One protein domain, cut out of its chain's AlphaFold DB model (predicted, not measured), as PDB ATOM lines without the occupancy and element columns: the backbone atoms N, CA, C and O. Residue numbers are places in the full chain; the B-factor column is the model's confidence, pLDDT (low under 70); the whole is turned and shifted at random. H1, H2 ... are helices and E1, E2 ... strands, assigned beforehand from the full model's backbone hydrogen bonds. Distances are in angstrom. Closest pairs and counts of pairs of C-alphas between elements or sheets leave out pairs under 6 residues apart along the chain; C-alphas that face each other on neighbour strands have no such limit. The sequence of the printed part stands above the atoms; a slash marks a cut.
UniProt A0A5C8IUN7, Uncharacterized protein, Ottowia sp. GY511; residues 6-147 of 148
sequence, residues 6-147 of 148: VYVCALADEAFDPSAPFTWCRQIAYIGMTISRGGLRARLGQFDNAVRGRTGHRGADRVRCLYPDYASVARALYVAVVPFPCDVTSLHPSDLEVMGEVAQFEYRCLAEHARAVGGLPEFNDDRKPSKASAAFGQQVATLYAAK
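This is residues 6 to 147 of the 148 residues of an uncharacterized protein of Ottowia sp. GY511 (UniProt A0A5C8IUN7). A small sheet of three strands, E2, E1 and E3, is covered on both faces: the long helix H4 packs over one face, and H1 and H2 over the other. H5 packs on H2 with its residues 131 to 136 and runs away from the sheet, with residues 140 to 147 sticking out at the end; without these the body spans 48 by 31 by 30 A. The printed part has 142 residues, with five named helices and three named strands in the order E1, E2, H1, H2, H3, E3, H4, H5; the sheet is antiparallel throughout and the class is mixed, helices and strands. The whole is compact, with a radius of gyration of the C-alphas of 16.8 A, yet elongated in outline, spanning 58 by 34 by 28 A.

E1, residues 6 to 11, begins with C-alpha 6 at (3.514, -24.110, 37.145) and measures 17.0 A from first to last C-alpha. E2 takes residues 28 to 34, 18.0 A. H1 is residues 39 to 51, 18.7 A, H2 residues 58 to 66, 12.9 A, and H3 residues 70 to 76, 9.9 A. E3, residues 77 to 83, measures 19.1 A. H4, residues 93 to 117, is the longest helix, 36.2 A, beginning at C-alpha 93 (18.934, -36.296, 42.574). H5, residues 131 to 145, 20.8 A, ends at C-alpha 145 (-0.330, -3.824, 0.272).

E1 is the inner strand. It forms a hairpin with E2, at 157 degrees, where N 7 and O 32 are 2.8 A apart, within hydrogen-bond range. E1 and E3 are antiparallel at 168 degrees, with N 8 and O 80 2.9 A apart. The sheet is twisted, its C-alphas lying up to 4.1 A off the best plane. With helices on both faces, H4 on one and H1 and H2 on the other, there are three layers. H4 lies over E2 and E1 at a height over the sheet of 8.8 A, along the strands; the closest C-alphas of H4 and E2, Met 33 and Glu 106, are 6.2 A apart. H1 lies over E1, also at 8.8 A. H3 only grazes the sheet, with residues 73 to 76. H1, with residues 47 to 51 alone, touches H2 at a shallow tilt of 29 degrees, the same way; their closest C-alphas, Val 51 and Arg 64, are 4.9 A apart. H5, with residues 131 to 136 alone, touches H2 at a steep tilt of 64 degrees; their closest C-alphas, Leu 66 and Ala 132, are 5.1 A apart. H4 and H5 are apart. In H1, H2, H3, H4 and H5 every O i to N i+4 pair is within hydrogen-bond range.

The two C-alphas farthest apart, Ser 94 and Lys 147, are 58.0 A apart. The printed part has no cut. The links E1 to E2 and H4 to H5 are long. The mean pLDDT of the printed part is 87.2; residue 14 and residues 127 to 147 are under 70.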
ATOM      1  N   VAL A   6       4.527 -24.222  38.198       98.62
ATOM      2  CA  VAL A   6       3.514 -24.110  37.145       98.62
ATOM      3  C   VAL A   6       2.617 -22.909  37.417       98.62
ATOM      4  O   VAL A   6       2.357 -22.558  38.570       98.62
ATOM      5  N   TYR A   7       2.156 -22.264  36.354       97.81
ATOM      6  CA  TYR A   7       1.193 -21.177  36.406       97.81
ATOM      7  C   TYR A   7       0.124 -21.347  35.331       97.81
ATOM      8  O   TYR A   7       0.358 -21.910  34.260       97.81
ATOM      9  N   VAL A   8      -1.058 -20.835  35.643       97.19
ATOM     10  CA  VAL A   8      -2.235 -20.843  34.780       97.19
ATOM     11  C   VAL A   8      -2.711 -19.407  34.641       97.19
ATOM     12  O   VAL A   8      -2.924 -18.731  35.645       97.19
ATOM     13  N   CYS A   9      -2.876 -18.952  33.405       95.38
ATOM     14  CA  CYS A   9      -3.397 -17.637  33.071       95.38
ATOM     15  C   CYS A   9      -4.808 -17.779  32.502       95.38
ATOM     16  O   CYS A   9      -5.004 -18.449  31.482       95.38
ATOM     17  N   ALA A  10      -5.765 -17.095  33.120       94.31
ATOM     18  CA  ALA A  10      -7.101 -16.914  32.580       94.31
ATOM     19  C   ALA A  10      -7.295 -15.473  32.100       94.31
ATOM     20  O   ALA A  10      -6.803 -14.536  32.727       94.31
ATOM     21  N   LEU A  11      -8.001 -15.318  30.983       92.62
ATOM     22  CA  LEU A  11      -8.504 -14.036  30.505       92.62
ATOM     23  C   LEU A  11     -10.017 -14.040  30.696       92.62
ATOM     24  O   LEU A  11     -10.728 -14.783  30.019       92.62
ATOM     25  N   ALA A  12     -10.492 -13.244  31.645       88.81
ATOM     26  CA  ALA A  12     -11.899 -13.168  32.007       88.81
ATOM     27  C   ALA A  12     -12.317 -11.714  32.250       88.81
ATOM     28  O   ALA A  12     -11.475 -10.846  32.471       88.81
ATOM     29  N   ASP A  13     -13.616 -11.445  32.169       82.56
ATOM     30  CA  ASP A  13     -14.163 -10.128  32.477       82.56
ATOM     31  C   ASP A  13     -14.194  -9.859  33.996       82.56
ATOM     32  O   ASP A  13     -13.742 -10.662  34.819       82.56
ATOM     33  N   GLU A  14     -14.715  -8.692  34.372       66.31
ATOM     34  CA  GLU A  14     -14.778  -8.229  35.763       66.31
ATOM     35  C   GLU A  14     -15.699  -9.081  36.658       66.31
ATOM     36  O   GLU A  14     -15.679  -8.911  37.874       66.31
ATOM     37  N   ALA A  15     -16.484 -10.013  36.097       73.00
ATOM     38  CA  ALA A  15     -17.325 -10.923  36.876       73.00
ATOM     39  C   ALA A  15     -16.561 -12.150  37.406       73.00
ATOM     40  O   ALA A  15     -17.124 -12.953  38.155       73.00
ATOM     41  N   PHE A  16     -15.292 -12.324  37.025       80.94
ATOM     42  CA  PHE A  16     -14.456 -13.407  37.531       80.94
ATOM     43  C   PHE A  16     -14.029 -13.126  38.976       80.94
ATOM     44  O   PHE A  16     -13.288 -12.186  39.241       80.94
ATOM     45  N   ASP A  17     -14.485 -13.956  39.911       84.19
ATOM     46  CA  ASP A  17     -14.152 -13.822  41.328       84.19
ATOM     47  C   ASP A  17     -12.784 -14.466  41.634       84.19
ATOM     48  O   ASP A  17     -12.675 -15.697  41.640       84.19
ATOM     49  N   PRO A  18     -11.728 -13.680  41.928       78.25
ATOM     50  CA  PRO A  18     -10.413 -14.223  42.263       78.25
ATOM     51  C   PRO A  18     -10.371 -14.916  43.634       78.25
ATOM     52  O   PRO A  18      -9.378 -15.572  43.943       78.25
ATOM     53  N   SER A  19     -11.401 -14.747  44.472       85.50
ATOM     54  CA  SER A  19     -11.515 -15.401  45.780       85.50
ATOM     55  C   SER A  19     -12.193 -16.772  45.710       85.50
ATOM     56  O   SER A  19     -12.083 -17.561  46.653       85.50
ATOM     57  N   ALA A  20     -12.851 -17.084  44.589       88.12
ATOM     58  CA  ALA A  20     -13.468 -18.380  44.377       88.12
ATOM     59  C   ALA A  20     -12.406 -19.494  44.285       88.12
ATOM     60  O   ALA A  20     -11.283 -19.263  43.822       88.12
ATOM     61  N   PRO A  21     -12.740 -20.736  44.687       92.06
ATOM     62  CA  PRO A  21     -11.861 -21.875  44.475       92.06
ATOM     63  C   PRO A  21     -11.474 -22.017  43.002       92.06
ATOM     64  O   PRO A  21     -12.299 -21.828  42.104       92.06
ATOM     65  N   PHE A  22     -10.222 -22.401  42.755       93.94
ATOM     66  CA  PHE A  22      -9.749 -22.665  41.402       93.94
ATOM     67  C   PHE A  22     -10.627 -23.720  40.718       93.94
ATOM     68  O   PHE A  22     -10.891 -24.788  41.272       93.94
ATOM     69  N   THR A  23     -11.035 -23.436  39.483       94.25
ATOM     70  CA  THR A  23     -11.793 -24.361  38.641       94.25
ATOM     71  C   THR A  23     -11.228 -24.372  37.228       94.25
ATOM     72  O   THR A  23     -10.748 -23.361  36.715       94.25
ATOM     73  N   TRP A  24     -11.286 -25.534  36.580       96.06
ATOM     74  CA  TRP A  24     -10.934 -25.656  35.170       96.06
ATOM     75  C   TRP A  24     -12.052 -25.062  34.311       96.06
ATOM     76  O   TRP A  24     -13.170 -25.574  34.304       96.06
ATOM     77  N   CYS A  25     -11.758 -23.985  33.586       93.94
ATOM     78  CA  CYS A  25     -12.735 -23.249  32.788       93.94
ATOM     79  C   CYS A  25     -12.157 -22.818  31.433       93.94
ATOM     80  O   CYS A  25     -10.945 -22.816  31.228       93.94
ATOM     81  N   ARG A  26     -13.034 -22.443  30.491       93.31
ATOM     82  CA  ARG A  26     -12.645 -22.067  29.117       93.31
ATOM     83  C   ARG A  26     -11.867 -20.753  29.040       93.31
ATOM     84  O   ARG A  26     -11.222 -20.495  28.031       93.31
ATOM     85  N   GLN A  27     -11.958 -19.927  30.078       93.88
ATOM     86  CA  GLN A  27     -11.246 -18.660  30.205       93.88
ATOM     87  C   GLN A  27      -9.748 -18.872  30.450       93.88
ATOM     88  O   GLN A  27      -8.968 -17.949  30.223       93.88
ATOM     89  N   ILE A  28      -9.331 -20.071  30.883       95.12
ATOM     90  CA  ILE A  28      -7.917 -20.439  30.950       95.12
ATOM     91  C   ILE A  28      -7.351 -20.427  29.528       95.12
ATOM     92  O   ILE A  28      -7.643 -21.284  28.696       95.12
ATOM     93  N   ALA A  29      -6.526 -19.423  29.255       94.00
ATOM     94  CA  ALA A  29      -5.997 -19.154  27.929       94.00
ATOM     95  C   ALA A  29      -4.566 -19.672  27.766       94.00
ATOM     96  O   ALA A  29      -4.139 -19.948  26.645       94.00
ATOM     97  N   TYR A  30      -3.820 -19.818  28.868       95.75
ATOM     98  CA  TYR A  30      -2.445 -20.299  28.836       95.75
ATOM     99  C   TYR A  30      -2.058 -21.044  30.117       95.75
ATOM    100  O   TYR A  30      -2.378 -20.610  31.219       95.75
ATOM    101  N   ILE A  31      -1.324 -22.141  29.969       97.69
ATOM    102  CA  ILE A  31      -0.676 -22.894  31.046       97.69
ATOM    103  C   ILE A  31       0.813 -22.949  30.716       97.69
ATOM    104  O   ILE A  31       1.185 -23.211  29.570       97.69
ATOM    105  N   GLY A  32       1.655 -22.677  31.706       97.19
ATOM    106  CA  GLY A  32       3.099 -22.699  31.535       97.19
ATOM    107  C   GLY A  32       3.823 -23.157  32.790       97.19
ATOM    108  O   GLY A  32       3.289 -23.108  33.898       97.19
ATOM    109  N   MET A  33       5.080 -23.546  32.622       97.94
ATOM    110  CA  MET A  33       5.977 -23.884  33.723       97.94
ATOM    111  C   MET A  33       7.308 -23.144  33.652       97.94
ATOM    112  O   MET A  33       7.648 -22.469  32.674       97.94
ATOM    113  N   THR A  34       8.087 -23.249  34.725       97.94
ATOM    114  CA  THR A  34       9.472 -22.799  34.735       97.94
ATOM    115  C   THR A  34      10.312 -23.624  35.698       97.94
ATOM    116  O   THR A  34       9.952 -23.774  36.859       97.94
ATOM    117  N   ILE A  35      11.465 -24.089  35.217       97.69
ATOM    118  CA  ILE A  35      12.556 -24.691  36.005       97.69
ATOM    119  C   ILE A  35      13.830 -23.827  35.943       97.69
ATOM    120  O   ILE A  35      14.949 -24.312  36.023       97.69
ATOM    121  N   SER A  36      13.675 -22.520  35.705       95.50
ATOM    122  CA  SER A  36      14.801 -21.590  35.556       95.50
ATOM    123  C   SER A  36      15.190 -20.925  36.877       95.50
ATOM    124  O   SER A  36      14.367 -20.791  37.781       95.50
ATOM    125  N   ARG A  37      16.425 -20.404  36.951       96.06
ATOM    126  CA  ARG A  37      16.982 -19.687  38.123       96.06
ATOM    127  C   ARG A  37      16.100 -18.565  38.673       96.06
ATOM    128  O   ARG A  37      16.119 -18.293  39.864       96.06
ATOM    129  N   GLY A  38      15.352 -17.885  37.806       95.31
ATOM    130  CA  GLY A  38      14.480 -16.782  38.210       95.31
ATOM    131  C   GLY A  38      13.111 -17.220  38.751       95.31
ATOM    132  O   GLY A  38      12.345 -16.373  39.220       95.31
ATOM    133  N   GLY A  39      12.793 -18.515  38.661       97.31
ATOM    134  CA  GLY A  39      11.547 -19.102  39.136       97.31
ATOM    135  C   GLY A  39      10.288 -18.489  38.520       97.31
ATOM    136  O   GLY A  39      10.318 -17.819  37.480       97.31
ATOM    137  N   LEU A  40       9.160 -18.716  39.194       97.62
ATOM    138  CA  LEU A  40       7.844 -18.207  38.801       97.62
ATOM    139  C   LEU A  40       7.818 -16.677  38.691       97.62
ATOM    140  O   LEU A  40       7.252 -16.152  37.735       97.62
ATOM    141  N   ARG A  41       8.481 -15.949  39.604       96.44
ATOM    142  CA  ARG A  41       8.536 -14.476  39.558       96.44
ATOM    143  C   ARG A  41       9.127 -13.977  38.240       96.44
ATOM    144  O   ARG A  41       8.524 -13.122  37.597       96.44
ATOM    145  N   ALA A  42      10.297 -14.479  37.841       96.31
ATOM    146  CA  ALA A  42      10.934 -14.019  36.610       96.31
ATOM    147  C   ALA A  42      10.135 -14.442  35.374       96.31
ATOM    148  O   ALA A  42      10.004 -13.653  34.441       96.31
ATOM    149  N   ARG A  43       9.563 -15.654  35.377       96.88
ATOM    150  CA  ARG A  43       8.747 -16.152  34.263       96.88
ATOM    151  C   ARG A  43       7.482 -15.317  34.055       96.88
ATOM    152  O   ARG A  43       7.209 -14.910  32.930       96.88
ATOM    153  N   LEU A  44       6.755 -15.005  35.126       96.44
ATOM    154  CA  LEU A  44       5.580 -14.132  35.066       96.44
ATOM    155  C   LEU A  44       5.962 -12.693  34.697       96.44
ATOM    156  O   LEU A  44       5.260 -12.053  33.921       96.44
ATOM    157  N   GLY A  45       7.117 -12.206  35.158       95.75
ATOM    158  CA  GLY A  45       7.658 -10.921  34.712       95.75
ATOM    159  C   GLY A  45       7.976 -10.896  33.211       95.75
ATOM    160  O   GLY A  45       7.711  -9.900  32.544       95.75
ATOM    161  N   GLN A  46       8.512 -11.984  32.649       95.50
ATOM    162  CA  GLN A  46       8.709 -12.125  31.201       95.50
ATOM    163  C   GLN A  46       7.378 -12.152  30.450       95.50
ATOM    164  O   GLN A  46       7.273 -11.519  29.403       95.50
ATOM    165  N   PHE A  47       6.371 -12.845  30.989       95.19
ATOM    166  CA  PHE A  47       5.021 -12.866  30.431       95.19
ATOM    167  C   PHE A  47       4.444 -11.445  30.355       95.19
ATOM    168  O   PHE A  47       4.151 -10.963  29.268       95.19
ATOM    169  N   ASP A  48       4.368 -10.739  31.483       95.38
ATOM    170  CA  ASP A  48       3.834  -9.374  31.580       95.38
ATOM    171  C   ASP A  48       4.602  -8.385  30.680       95.38
ATOM    172  O   ASP A  48       4.011  -7.609  29.929       95.38
ATOM    173  N   ASN A  49       5.936  -8.476  30.648       94.44
ATOM    174  CA  ASN A  49       6.761  -7.683  29.734       94.44
ATOM    175  C   ASN A  49       6.468  -7.962  28.256       94.44
ATOM    176  O   ASN A  49       6.501  -7.033  27.445       94.44
ATOM    177  N   ALA A  50       6.211  -9.219  27.897       91.88
ATOM    178  CA  ALA A  50       5.882  -9.586  26.530       91.88
ATOM    179  C   ALA A  50       4.484  -9.100  26.125       91.88
ATOM    180  O   ALA A  50       4.326  -8.573  25.024       91.88
ATOM    181  N   VAL A  51       3.505  -9.143  27.038       90.56
ATOM    182  CA  VAL A  51       2.196  -8.507  26.813       90.56
ATOM    183  C   VAL A  51       2.359  -6.996  26.576       90.56
ATOM    184  O   VAL A  51       1.751  -6.459  25.654       90.56
ATOM    185  N   ARG A  52       3.249  -6.311  27.315       92.00
ATOM    186  CA  ARG A  52       3.562  -4.877  27.113       92.00
ATOM    187  C   ARG A  52       4.289  -4.539  25.808       92.00
ATOM    188  O   ARG A  52       4.453  -3.361  25.506       92.00
ATOM    189  N   GLY A  53       4.780  -5.526  25.060       87.94
ATOM    190  CA  GLY A  53       5.452  -5.281  23.783       87.94
ATOM    191  C   GLY A  53       6.893  -5.769  23.679       87.94
ATOM    192  O   GLY A  53       7.471  -5.698  22.592       87.94
ATOM    193  N   ARG A  54       7.490  -6.279  24.765       90.00
ATOM    194  CA  ARG A  54       8.817  -6.913  24.695       90.00
ATOM    195  C   ARG A  54       8.707  -8.309  24.071       90.00
ATOM    196  O   ARG A  54       7.618  -8.824  23.864       90.00
ATOM    197  N   THR A  55       9.836  -8.914  23.736       83.81
ATOM    198  CA  THR A  55       9.892 -10.279  23.195       83.81
ATOM    199  C   THR A  55      10.485 -11.240  24.223       83.81
ATOM    200  O   THR A  55      11.070 -10.818  25.221       83.81
ATOM    201  N   GLY A  56      10.338 -12.546  23.982       80.88
ATOM    202  CA  GLY A  56      10.983 -13.589  24.789       80.88
ATOM    203  C   GLY A  56      10.020 -14.501  25.546       80.88
ATOM    204  O   GLY A  56      10.474 -15.357  26.302       80.88
ATOM    205  N   HIS A  57       8.708 -14.372  25.324       86.50
ATOM    206  CA  HIS A  57       7.717 -15.256  25.923       86.50
ATOM    207  C   HIS A  57       6.602 -15.603  24.924       86.50
ATOM    208  O   HIS A  57       5.554 -14.962  24.893       86.50
ATOM    209  N   ARG A  58       6.774 -16.708  24.183       82.12
ATOM    210  CA  ARG A  58       5.876 -17.116  23.080       82.12
ATOM    211  C   ARG A  58       4.380 -17.115  23.424       82.12
ATOM    212  O   ARG A  58       3.582 -16.648  22.621       82.12
ATOM    213  N   GLY A  59       3.993 -17.605  24.607       83.12
ATOM    214  CA  GLY A  59       2.589 -17.575  25.048       83.12
ATOM    215  C   GLY A  59       2.020 -16.152  25.157       83.12
ATOM    216  O   GLY A  59       0.966 -15.860  24.605       83.12
ATOM    217  N   ALA A  60       2.758 -15.238  25.790       86.12
ATOM    218  CA  ALA A  60       2.382 -13.835  25.942       86.12
ATOM    219  C   ALA A  60       2.459 -13.046  24.627       86.12
ATOM    220  O   ALA A  60       1.656 -12.143  24.409       86.12
ATOM    221  N   ASP A  61       3.367 -13.407  23.718       86.19
ATOM    222  CA  ASP A  61       3.415 -12.809  22.380       86.19
ATOM    223  C   ASP A  61       2.102 -13.046  21.611       86.19
ATOM    224  O   ASP A  61       1.607 -12.144  20.933       86.19
ATOM    225  N   ARG A  62       1.487 -14.228  21.776       86.69
ATOM    226  CA  ARG A  62       0.163 -14.540  21.210       86.69
ATOM    227  C   ARG A  62      -0.957 -13.749  21.883       86.69
ATOM    228  O   ARG A  62      -1.835 -13.261  21.179       86.69
ATOM    229  N   VAL A  63      -0.896 -13.575  23.207       87.06
ATOM    230  CA  VAL A  63      -1.837 -12.716  23.953       87.06
ATOM    231  C   VAL A  63      -1.800 -11.296  23.394       87.06
ATOM    232  O   VAL A  63      -2.837 -10.781  22.997       87.06
ATOM    233  N   ARG A  64      -0.610 -10.692  23.283       86.44
ATOM    234  CA  ARG A  64      -0.428  -9.335  22.745       86.44
ATOM    235  C   ARG A  64      -0.962  -9.184  21.323       86.44
ATOM    236  O   ARG A  64      -1.569  -8.168  21.008       86.44
ATOM    237  N   CYS A  65      -0.726 -10.171  20.458       84.31
ATOM    238  CA  CYS A  65      -1.222 -10.121  19.082       84.31
ATOM    239  C   CYS A  65      -2.759 -10.092  19.011       84.31
ATOM    240  O   CYS A  65      -3.301  -9.517  18.074       84.31
ATOM    241  N   LEU A  66      -3.457 -10.694  19.980       84.94
ATOM    242  CA  LEU A  66      -4.922 -10.674  20.043       84.94
ATOM    243  C   LEU A  66      -5.518  -9.527  20.826       84.94
ATOM    244  O   LEU A  66      -6.589  -9.031  20.483       84.94
ATOM    245  N   TYR A  67      -4.824  -9.128  21.875       86.62
ATOM    246  CA  TYR A  67      -5.265  -8.127  22.816       86.62
ATOM    247  C   TYR A  67      -4.159  -7.070  22.908       86.62
ATOM    248  O   TYR A  67      -3.355  -7.093  23.841       86.62
ATOM    249  N   PRO A  68      -4.061  -6.172  21.906       85.38
ATOM    250  CA  PRO A  68      -2.958  -5.216  21.817       85.38
ATOM    251  C   PRO A  68      -3.018  -4.128  22.896       85.38
ATOM    252  O   PRO A  68      -1.990  -3.535  23.219       85.38
ATOM    253  N   ASP A  69      -4.198  -3.865  23.467       91.25
ATOM    254  CA  ASP A  69      -4.333  -2.955  24.600       91.25
ATOM    255  C   ASP A  69      -3.921  -3.641  25.909       91.25
ATOM    256  O   ASP A  69      -4.691  -4.379  26.533       91.25
ATOM    257  N   TYR A  70      -2.700  -3.339  26.349       92.44
ATOM    258  CA  TYR A  70      -2.154  -3.826  27.610       92.44
ATOM    259  C   TYR A  70      -3.057  -3.517  28.809       92.44
ATOM    260  O   TYR A  70      -3.197  -4.365  29.689       92.44
ATOM    261  N   ALA A  71      -3.673  -2.330  28.866       92.56
ATOM    262  CA  ALA A  71      -4.466  -1.932  30.026       92.56
ATOM    263  C   ALA A  71      -5.697  -2.833  30.195       92.56
ATOM    264  O   ALA A  71      -6.033  -3.216  31.314       92.56
ATOM    265  N   SER A  72      -6.336  -3.212  29.087       91.25
ATOM    266  CA  SER A  72      -7.443  -4.170  29.098       91.25
ATOM    267  C   SER A  72      -6.991  -5.576  29.488       91.25
ATOM    268  O   SER A  72      -7.641  -6.202  30.320       91.25
ATOM    269  N   VAL A  73      -5.848  -6.054  28.975       92.00
ATOM    270  CA  VAL A  73      -5.303  -7.363  29.382       92.00
ATOM    271  C   VAL A  73      -4.965  -7.382  30.870       92.00
ATOM    272  O   VAL A  73      -5.325  -8.327  31.559       92.00
ATOM    273  N   ALA A  74      -4.317  -6.337  31.384       92.06
ATOM    274  CA  ALA A  74      -3.913  -6.259  32.784       92.06
ATOM    275  C   ALA A  74      -5.106  -6.300  33.755       92.06
ATOM    276  O   ALA A  74      -4.970  -6.851  34.842       92.06
ATOM    277  N   ARG A  75      -6.269  -5.756  33.363       91.12
ATOM    278  CA  ARG A  75      -7.510  -5.844  34.156       91.12
ATOM    279  C   ARG A  75      -8.191  -7.213  34.072       91.12
ATOM    280  O   ARG A  75      -8.862  -7.602  35.016       91.12
ATOM    281  N   ALA A  76      -8.023  -7.921  32.957       92.38
ATOM    282  CA  ALA A  76      -8.697  -9.189  32.670       92.38
ATOM    283  C   ALA A  76      -7.852 -10.436  32.994       92.38
ATOM    284  O   ALA A  76      -8.334 -11.564  32.870       92.38
ATOM    285  N   LEU A  77      -6.572 -10.258  33.337       93.38
ATOM    286  CA  LEU A  77      -5.624 -11.348  33.538       93.38
ATOM    287  C   LEU A  77      -5.637 -11.835  34.986       93.38
ATOM    288  O   LEU A  77      -5.158 -11.157  35.894       93.38
ATOM    289  N   TYR A  78      -6.071 -13.076  35.169       94.12
ATOM    290  CA  TYR A  78      -5.993 -13.793  36.436       94.12
ATOM    291  C   TYR A  78      -4.903 -14.855  36.358       94.12
ATOM    292  O   TYR A  78      -4.771 -15.550  35.346       94.12
ATOM    293  N   VAL A  79      -4.113 -14.988  37.425       94.38
ATOM    294  CA  VAL A  79      -2.986 -15.926  37.471       94.38
ATOM    295  C   VAL A  79      -3.080 -16.801  38.715       94.38
ATOM    296  O   VAL A  79      -3.039 -16.301  39.837       94.38
ATOM    297  N   ALA A  80      -3.140 -18.115  38.508       95.25
ATOM    298  CA  ALA A  80      -2.943 -19.113  39.554       95.25
ATOM    299  C   ALA A  80      -1.539 -19.714  39.433       95.25
ATOM    300  O   ALA A  80      -1.007 -19.861  38.332       95.25
ATOM    301  N   VAL A  81      -0.925 -20.054  40.563       96.75
ATOM    302  CA  VAL A  81       0.473 -20.496  40.636       96.75
ATOM    303  C   VAL A  81       0.627 -21.642  41.622       96.75
ATOM    304  O   VAL A  81       0.050 -21.617  42.706       96.75
ATOM    305  N   VAL A  82       1.467 -22.612  41.273       97.62
ATOM    306  CA  VAL A  82       1.872 -23.709  42.156       97.62
ATOM    307  C   VAL A  82       3.401 -23.751  42.185       97.62
ATOM    308  O   VAL A  82       4.012 -24.163  41.194       97.62
ATOM    309  N   PRO A  83       4.046 -23.267  43.264       98.12
ATOM    310  CA  PRO A  83       5.495 -23.338  43.419       98.12
ATOM    311  C   PRO A  83       5.945 -24.738  43.852       98.12
ATOM    312  O   PRO A  83       5.290 -25.380  44.668       98.12
ATOM    313  N   PHE A  84       7.107 -25.161  43.363       98.31
ATOM    314  CA  PHE A  84       7.766 -26.420  43.715       98.31
ATOM    315  C   PHE A  84       9.149 -26.087  44.288       98.31
ATOM    316  O   PHE A  84      10.046 -25.714  43.534       98.31
ATOM    317  N   PRO A  85       9.335 -26.097  45.617       97.56
ATOM    318  CA  PRO A  85      10.609 -25.700  46.209       97.56
ATOM    319  C   PRO A  85      11.737 -26.699  45.903       97.56
ATOM    320  O   PRO A  85      11.715 -27.821  46.391       97.56
ATOM    321  N   CYS A  86      12.739 -26.271  45.132       97.19
ATOM    322  CA  CYS A  86      14.023 -26.960  44.951       97.19
ATOM    323  C   CYS A  86      15.117 -25.971  44.508       97.19
ATOM    324  O   CYS A  86      14.815 -24.810  44.186       97.19
ATOM    325  N   ASP A  87      16.376 -26.418  44.488       97.25
ATOM    326  CA  ASP A  87      17.483 -25.682  43.871       97.25
ATOM    327  C   ASP A  87      17.653 -26.090  42.400       97.25
ATOM    328  O   ASP A  87      18.247 -27.108  42.062       97.25
ATOM    329  N   VAL A  88      17.191 -25.231  41.494       97.06
ATOM    330  CA  VAL A  88      17.289 -25.438  40.037       97.06
ATOM    331  C   VAL A  88      18.717 -25.365  39.477       97.06
ATOM    332  O   VAL A  88      18.919 -25.533  38.275       97.06
ATOM    333  N   THR A  89      19.711 -25.029  40.300       96.44
ATOM    334  CA  THR A  89      21.133 -25.033  39.919       96.44
ATOM    335  C   THR A  89      21.892 -26.251  40.427       96.44
ATOM    336  O   THR A  89      23.017 -26.488  39.987       96.44
ATOM    337  N   SER A  90      21.263 -27.027  41.305       96.69
ATOM    338  CA  SER A  90      21.796 -28.253  41.871       96.69
ATOM    339  C   SER A  90      21.644 -29.426  40.897       96.69
ATOM    340  O   SER A  90      20.688 -29.514  40.126       96.69
ATOM    341  N   LEU A  91      22.610 -30.347  40.944       95.81
ATOM    342  CA  LEU A  91      22.553 -31.650  40.267       95.81
ATOM    343  C   LEU A  91      22.227 -32.787  41.246       95.81
ATOM    344  O   LEU A  91      22.379 -33.960  40.906       95.81
ATOM    345  N   HIS A  92      21.823 -32.456  42.474       98.25
ATOM    346  CA  HIS A  92      21.413 -33.455  43.447       98.25
ATOM    347  C   HIS A  92      20.154 -34.186  42.948       98.25
ATOM    348  O   HIS A  92      19.237 -33.524  42.454       98.25
ATOM    349  N   PRO A  93      20.063 -35.524  43.091       98.62
ATOM    350  CA  PRO A  93      18.934 -36.296  42.574       98.62
ATOM    351  C   PRO A  93      17.561 -35.741  42.974       98.62
ATOM    352  O   PRO A  93      16.701 -35.595  42.115       98.62
ATOM    353  N   SER A  94      17.391 -35.319  44.230       98.44
ATOM    354  CA  SER A  94      16.114 -34.765  44.706       98.44
ATOM    355  C   SER A  94      15.696 -33.472  43.997       98.44
ATOM    356  O   SER A  94      14.513 -33.259  43.756       98.44
ATOM    357  N   ASP A  95      16.641 -32.594  43.642       98.38
ATOM    358  CA  ASP A  95      16.317 -31.356  42.924       98.38
ATOM    359  C   ASP A  95      15.937 -31.656  41.467       98.38
ATOM    360  O   ASP A  95      15.003 -31.057  40.926       98.38
ATOM    361  N   LEU A  96      16.627 -32.622  40.846       98.44
ATOM    362  CA  LEU A  96      16.318 -33.106  39.500       98.44
ATOM    363  C   LEU A  96      14.930 -33.758  39.442       98.44
ATOM    364  O   LEU A  96      14.173 -33.502  38.505       98.44
ATOM    365  N   GLU A  97      14.582 -34.558  40.451       98.69
ATOM    366  CA  GLU A  97      13.264 -35.180  40.599       98.69
ATOM    367  C   GLU A  97      12.164 -34.120  40.698       98.69
ATOM    368  O   GLU A  97      11.230 -34.148  39.896       98.69
ATOM    369  N   VAL A  98      12.316 -33.114  41.569       98.62
ATOM    370  CA  VAL A  98      11.340 -32.016  41.693       98.62
ATOM    371  C   VAL A  98      11.214 -31.216  40.390       98.62
ATOM    372  O   VAL A  98      10.109 -30.857  39.984       98.62
ATOM    373  N   MET A  99      12.311 -30.953  39.672       98.56
ATOM    374  CA  MET A  99      12.228 -30.312  38.349       98.56
ATOM    375  C   MET A  99      11.477 -31.178  37.325       98.56
ATOM    376  O   MET A  99      10.718 -30.648  36.508       98.56
ATOM    377  N   GLY A 100      11.647 -32.502  37.386       98.62
ATOM    378  CA  GLY A 100      10.861 -33.460  36.609       98.62
ATOM    379  C   GLY A 100       9.375 -33.428  36.972       98.62
ATOM    380  O   GLY A 100       8.526 -33.426  36.077       98.62
ATOM    381  N   GLU A 101       9.048 -33.326  38.260       98.75
ATOM    382  CA  GLU A 101       7.675 -33.169  38.747       98.75
ATOM    383  C   GLU A 101       7.027 -31.883  38.238       98.75
ATOM    384  O   GLU A 101       5.876 -31.923  37.813       98.75
ATOM    385  N   VAL A 102       7.756 -30.761  38.192       98.69
ATOM    386  CA  VAL A 102       7.253 -29.498  37.618       98.69
ATOM    387  C   VAL A 102       6.837 -29.689  36.160       98.69
ATOM    388  O   VAL A 102       5.731 -29.300  35.774       98.69
ATOM    389  N   ALA A 103       7.703 -30.306  35.351       98.50
ATOM    390  CA  ALA A 103       7.405 -30.574  33.947       98.50
ATOM    391  C   ALA A 103       6.220 -31.542  33.805       98.50
ATOM    392  O   ALA A 103       5.294 -31.287  33.039       98.50
ATOM    393  N   GLN A 104       6.193 -32.623  34.588       98.75
ATOM    394  CA  GLN A 104       5.074 -33.564  34.601       98.75
ATOM    395  C   GLN A 104       3.757 -32.879  34.999       98.75
ATOM    396  O   GLN A 104       2.710 -33.154  34.407       98.75
ATOM    397  N   PHE A 105       3.794 -31.992  35.992       98.69
ATOM    398  CA  PHE A 105       2.620 -31.299  36.504       98.69
ATOM    399  C   PHE A 105       2.024 -30.343  35.466       98.69
ATOM    400  O   PHE A 105       0.805 -30.303  35.333       98.69
ATOM    401  N   GLU A 106       2.843 -29.668  34.650       98.62
ATOM    402  CA  GLU A 106       2.357 -28.865  33.514       98.62
ATOM    403  C   GLU A 106       1.496 -29.703  32.556       98.62
ATOM    404  O   GLU A 106       0.372 -29.322  32.220       98.62
ATOM    405  N   TYR A 107       1.981 -30.886  32.165       98.50
ATOM    406  CA  TYR A 107       1.226 -31.796  31.299       98.50
ATOM    407  C   TYR A 107      -0.040 -32.331  31.970       98.50
ATOM    408  O   TYR A 107      -1.061 -32.497  31.298       98.50
ATOM    409  N   ARG A 108      -0.018 -32.561  33.289       98.62
ATOM    410  CA  ARG A 108      -1.230 -32.905  34.046       98.62
ATOM    411  C   ARG A 108      -2.245 -31.764  34.003       98.62
ATOM    412  O   ARG A 108      -3.399 -32.026  33.689       98.62
ATOM    413  N   CYS A 109      -1.831 -30.515  34.213       98.56
ATOM    414  CA  CYS A 109      -2.710 -29.349  34.092       98.56
ATOM    415  C   CYS A 109      -3.324 -29.224  32.688       98.56
ATOM    416  O   CYS A 109      -4.527 -29.003  32.560       98.56
ATOM    417  N   LEU A 110      -2.527 -29.418  31.630       98.19
ATOM    418  CA  LEU A 110      -3.026 -29.435  30.248       98.19
ATOM    419  C   LEU A 110      -4.061 -30.550  30.028       98.19
ATOM    420  O   LEU A 110      -5.086 -30.319  29.384       98.19
ATOM    421  N   ALA A 111      -3.817 -31.744  30.575       98.25
ATOM    422  CA  ALA A 111      -4.743 -32.869  30.487       98.25
ATOM    423  C   ALA A 111      -6.048 -32.613  31.257       98.25
ATOM    424  O   ALA A 111      -7.121 -32.889  30.724       98.25
ATOM    425  N   GLU A 112      -5.978 -32.062  32.471       98.44
ATOM    426  CA  GLU A 112      -7.168 -31.719  33.260       98.44
ATOM    427  C   GLU A 112      -8.018 -30.655  32.567       98.44
ATOM    428  O   GLU A 112      -9.226 -30.833  32.417       98.44
ATOM    429  N   HIS A 113      -7.389 -29.598  32.047       97.94
ATOM    430  CA  HIS A 113      -8.086 -28.610  31.232       97.94
ATOM    431  C   HIS A 113      -8.770 -29.276  30.024       97.94
ATOM    432  O   HIS A 113      -9.965 -29.082  29.796       97.94
ATOM    433  N   ALA A 114      -8.053 -30.126  29.281       97.19
ATOM    434  CA  ALA A 114      -8.613 -30.830  28.129       97.19
ATOM    435  C   ALA A 114      -9.801 -31.733  28.478       97.19
ATOM    436  O   ALA A 114     -10.771 -31.762  27.719       97.19
ATOM    437  N   ARG A 115      -9.770 -32.422  29.624       98.25
ATOM    438  CA  ARG A 115     -10.907 -33.217  30.115       98.25
ATOM    439  C   ARG A 115     -12.093 -32.342  30.504       98.25
ATOM    440  O   ARG A 115     -13.219 -32.679  30.160       98.25
ATOM    441  N   ALA A 116     -11.843 -31.233  31.196       97.12
ATOM    442  CA  ALA A 116     -12.893 -30.367  31.718       97.12
ATOM    443  C   ALA A 116     -13.622 -29.580  30.619       97.12
ATOM    444  O   ALA A 116     -14.840 -29.424  30.682       97.12
ATOM    445  N   VAL A 117     -12.897 -29.080  29.610       94.38
ATOM    446  CA  VAL A 117     -13.469 -28.161  28.606       94.38
ATOM    447  C   VAL A 117     -13.384 -28.648  27.159       94.38
ATOM    448  O   VAL A 117     -13.878 -27.962  26.260       94.38
ATOM    449  N   GLY A 118     -12.804 -29.828  26.923       94.44
ATOM    450  CA  GLY A 118     -12.756 -30.484  25.612       94.44
ATOM    451  C   GLY A 118     -11.601 -30.051  24.703       94.44
ATOM    452  O   GLY A 118     -11.663 -30.270  23.494       94.44
ATOM    453  N   GLY A 119     -10.552 -29.417  25.236       94.06
ATOM    454  CA  GLY A 119      -9.404 -28.984  24.434       94.06
ATOM    455  C   GLY A 119      -8.283 -28.327  25.235       94.06
ATOM    456  O   GLY A 119      -8.406 -28.114  26.437       94.06
ATOM    457  N   LEU A 120      -7.173 -28.005  24.570       95.38
ATOM    458  CA  LEU A 120      -6.079 -27.246  25.184       95.38
ATOM    459  C   LEU A 120      -6.460 -25.761  25.327       95.38
ATOM    460  O   LEU A 120      -7.311 -25.286  24.567       95.38
ATOM    461  N   PRO A 121      -5.828 -25.023  26.258       94.75
ATOM    462  CA  PRO A 121      -5.937 -23.568  26.300       94.75
ATOM    463  C   PRO A 121      -5.569 -22.945  24.949       94.75
ATOM    464  O   PRO A 121      -4.693 -23.461  24.247       94.75
ATOM    465  N   GLU A 122      -6.203 -21.825  24.593       91.38
ATOM    466  CA  GLU A 122      -6.043 -21.182  23.278       91.38
ATOM    467  C   GLU A 122      -4.572 -20.962  22.896       91.38
ATOM    468  O   GLU A 122      -4.170 -21.249  21.769       91.38
ATOM    469  N   PHE A 123      -3.744 -20.500  23.835       90.81
ATOM    470  CA  PHE A 123      -2.340 -20.187  23.571       90.81
ATOM    471  C   PHE A 123      -1.384 -21.367  23.760       90.81
ATOM    472  O   PHE A 123      -0.187 -21.201  23.511       90.81
ATOM    473  N   ASN A 124      -1.894 -22.543  24.137       92.88
ATOM    474  CA  ASN A 124      -1.167 -23.813  24.147       92.88
ATOM    475  C   ASN A 124      -1.516 -24.715  22.945       92.88
ATOM    476  O   ASN A 124      -0.803 -25.687  22.710       92.88
ATOM    477  N   ASP A 125      -2.592 -24.440  22.193       87.81
ATOM    478  CA  ASP A 125      -3.006 -25.260  21.043       87.81
ATOM    479  C   ASP A 125      -2.352 -24.796  19.731       87.81
ATOM    480  O   ASP A 125      -2.927 -24.031  18.961       87.81
ATOM    481  N   ASP A 126      -1.155 -25.305  19.439       72.75
ATOM    482  CA  ASP A 126      -0.390 -24.949  18.230       72.75
ATOM    483  C   ASP A 126      -1.010 -25.460  16.913       72.75
ATOM    484  O   ASP A 126      -0.577 -25.072  15.828       72.75
ATOM    485  N   ARG A 127      -2.020 -26.339  16.987       69.75
ATOM    486  CA  ARG A 127      -2.696 -26.926  15.811       69.75
ATOM    487  C   ARG A 127      -3.769 -26.013  15.241       69.75
ATOM    488  O   ARG A 127      -4.118 -26.127  14.068       69.75
ATOM    489  N   LYS A 128      -4.329 -25.139  16.074       57.62
ATOM    490  CA  LYS A 128      -5.246 -24.106  15.616       57.62
ATOM    491  C   LYS A 128      -4.385 -22.896  15.285       57.62
ATOM    492  O   LYS A 128      -3.610 -22.476  16.146       57.62
ATOM    493  N   PRO A 129      -4.485 -22.302  14.081       52.88
ATOM    494  CA  PRO A 129      -3.986 -20.949  13.924       52.88
ATOM    495  C   PRO A 129      -4.716 -20.134  14.985       52.88
ATOM    496  O   PRO A 129      -5.943 -20.017  14.947       52.88
ATOM    497  N   SER A 130      -3.986 -19.657  15.994       52.91
ATOM    498  CA  SER A 130      -4.596 -18.764  16.966       52.91
ATOM    499  C   SER A 130      -5.176 -17.599  16.172       52.91
ATOM    500  O   SER A 130      -4.647 -17.234  15.111       52.91
ATOM    501  N   LYS A 131      -6.254 -16.979  16.659       53.34
ATOM    502  CA  LYS A 131      -6.727 -15.735  16.038       53.34
ATOM    503  C   LYS A 131      -5.552 -14.726  15.906       53.34
ATOM    504  O   LYS A 131      -5.559 -13.904  15.002       53.34
ATOM    505  N   ALA A 132      -4.518 -14.848  16.755       50.53
ATOM    506  CA  ALA A 132      -3.257 -14.108  16.716       50.53
ATOM    507  C   ALA A 132      -2.415 -14.409  15.466       50.53
ATOM    508  O   ALA A 132      -1.921 -13.481  14.836       50.53
ATOM    509  N   SER A 133      -2.264 -15.679  15.081       50.88
ATOM    510  CA  SER A 133      -1.585 -16.073  13.840       50.88
ATOM    511  C   SER A 133      -2.320 -15.547  12.602       50.88
ATOM    512  O   SER A 133      -1.682 -15.109  11.646       50.88
ATOM    513  N   ALA A 134      -3.658 -15.541  12.635       53.62
ATOM    514  CA  ALA A 134      -4.485 -14.968  11.572       53.62
ATOM    515  C   ALA A 134      -4.373 -13.431  11.517       53.62
ATOM    516  O   ALA A 134      -4.127 -12.882  10.445       53.62
ATOM    517  N   ALA A 135      -4.464 -12.747  12.663       52.34
ATOM    518  CA  ALA A 135      -4.319 -11.296  12.774       52.34
ATOM    519  C   ALA A 135      -2.915 -10.819  12.368       52.34
ATOM    520  O   ALA A 135      -2.804  -9.849  11.626       52.34
ATOM    521  N   PHE A 136      -1.852 -11.532  12.762       52.91
ATOM    522  CA  PHE A 136      -0.477 -11.250  12.335       52.91
ATOM    523  C   PHE A 136      -0.309 -11.418  10.822       52.91
ATOM    524  O   PHE A 136       0.243 -10.537  10.166       52.91
ATOM    525  N   GLY A 137      -0.838 -12.503  10.243       55.62
ATOM    526  CA  GLY A 137      -0.845 -12.696   8.790       55.62
ATOM    527  C   GLY A 137      -1.557 -11.557   8.054       55.62
ATOM    528  O   GLY A 137      -1.065 -11.074   7.035       55.62
ATOM    529  N   GLN A 138      -2.668 -11.069   8.608       53.69
ATOM    530  CA  GLN A 138      -3.418  -9.936   8.066       53.69
ATOM    531  C   GLN A 138      -2.647  -8.615   8.190       53.69
ATOM    532  O   GLN A 138      -2.552  -7.879   7.215       53.69
ATOM    533  N   GLN A 139      -2.024  -8.346   9.339       52.81
ATOM    534  CA  GLN A 139      -1.232  -7.136   9.590       52.81
ATOM    535  C   GLN A 139      -0.001  -7.055   8.677       52.81
ATOM    536  O   GLN A 139       0.310  -5.996   8.129       52.81
ATOM    537  N   VAL A 140       0.673  -8.190   8.466       50.88
ATOM    538  CA  VAL A 140       1.774  -8.318   7.508       50.88
ATOM    539  C   VAL A 140       1.263  -8.076   6.088       50.88
ATOM    540  O   VAL A 140       1.836  -7.257   5.373       50.88
ATOM    541  N   ALA A 141       0.152  -8.698   5.686       51.22
ATOM    542  CA  ALA A 141      -0.435  -8.486   4.362       51.22
ATOM    543  C   ALA A 141      -0.815  -7.013   4.105       51.22
ATOM    544  O   ALA A 141      -0.548  -6.494   3.023       51.22
ATOM    545  N   THR A 142      -1.360  -6.305   5.100       53.09
ATOM    546  CA  THR A 142      -1.691  -4.873   4.991       53.09
ATOM    547  C   THR A 142      -0.444  -3.994   4.829       53.09
ATOM    548  O   THR A 142      -0.456  -3.061   4.029       53.09
ATOM    549  N   LEU A 143       0.658  -4.304   5.524       47.28
ATOM    550  CA  LEU A 143       1.932  -3.580   5.389       47.28
ATOM    551  C   LEU A 143       2.571  -3.734   4.001       47.28
ATOM    552  O   LEU A 143       3.223  -2.804   3.525       47.28
ATOM    553  N   TYR A 144       2.393  -4.887   3.353       48.97
ATOM    554  CA  TYR A 144       2.873  -5.110   1.987       48.97
ATOM    555  C   TYR A 144       1.942  -4.507   0.926       48.97
ATOM    556  O   TYR A 144       2.432  -4.018  -0.088       48.97
ATOM    557  N   ALA A 145       0.631  -4.469   1.170       50.66
ATOM    558  CA  ALA A 145      -0.330  -3.824   0.272       50.66
ATOM    559  C   ALA A 145      -0.215  -2.287   0.259       50.66
ATOM    560  O   ALA A 145      -0.510  -1.665  -0.753       50.66
ATOM    561  N   ALA A 146       0.249  -1.669   1.352       49.47
ATOM    562  CA  ALA A 146       0.452  -0.218   1.455       49.47
ATOM    563  C   ALA A 146       1.783   0.289   0.849       49.47
ATOM    564  O   ALA A 146       2.085   1.477   0.945       49.47
ATOM    565  N   LYS A 147       2.602  -0.601   0.270       45.94
ATOM    566  CA  LYS A 147       3.897  -0.284  -0.364       45.94
ATOM    567  C   LYS A 147       3.865  -0.328  -1.901       45.94
ATOM    568  O   LYS A 147       4.935  -0.339  -2.508       45.94
TER     569      LYS A 147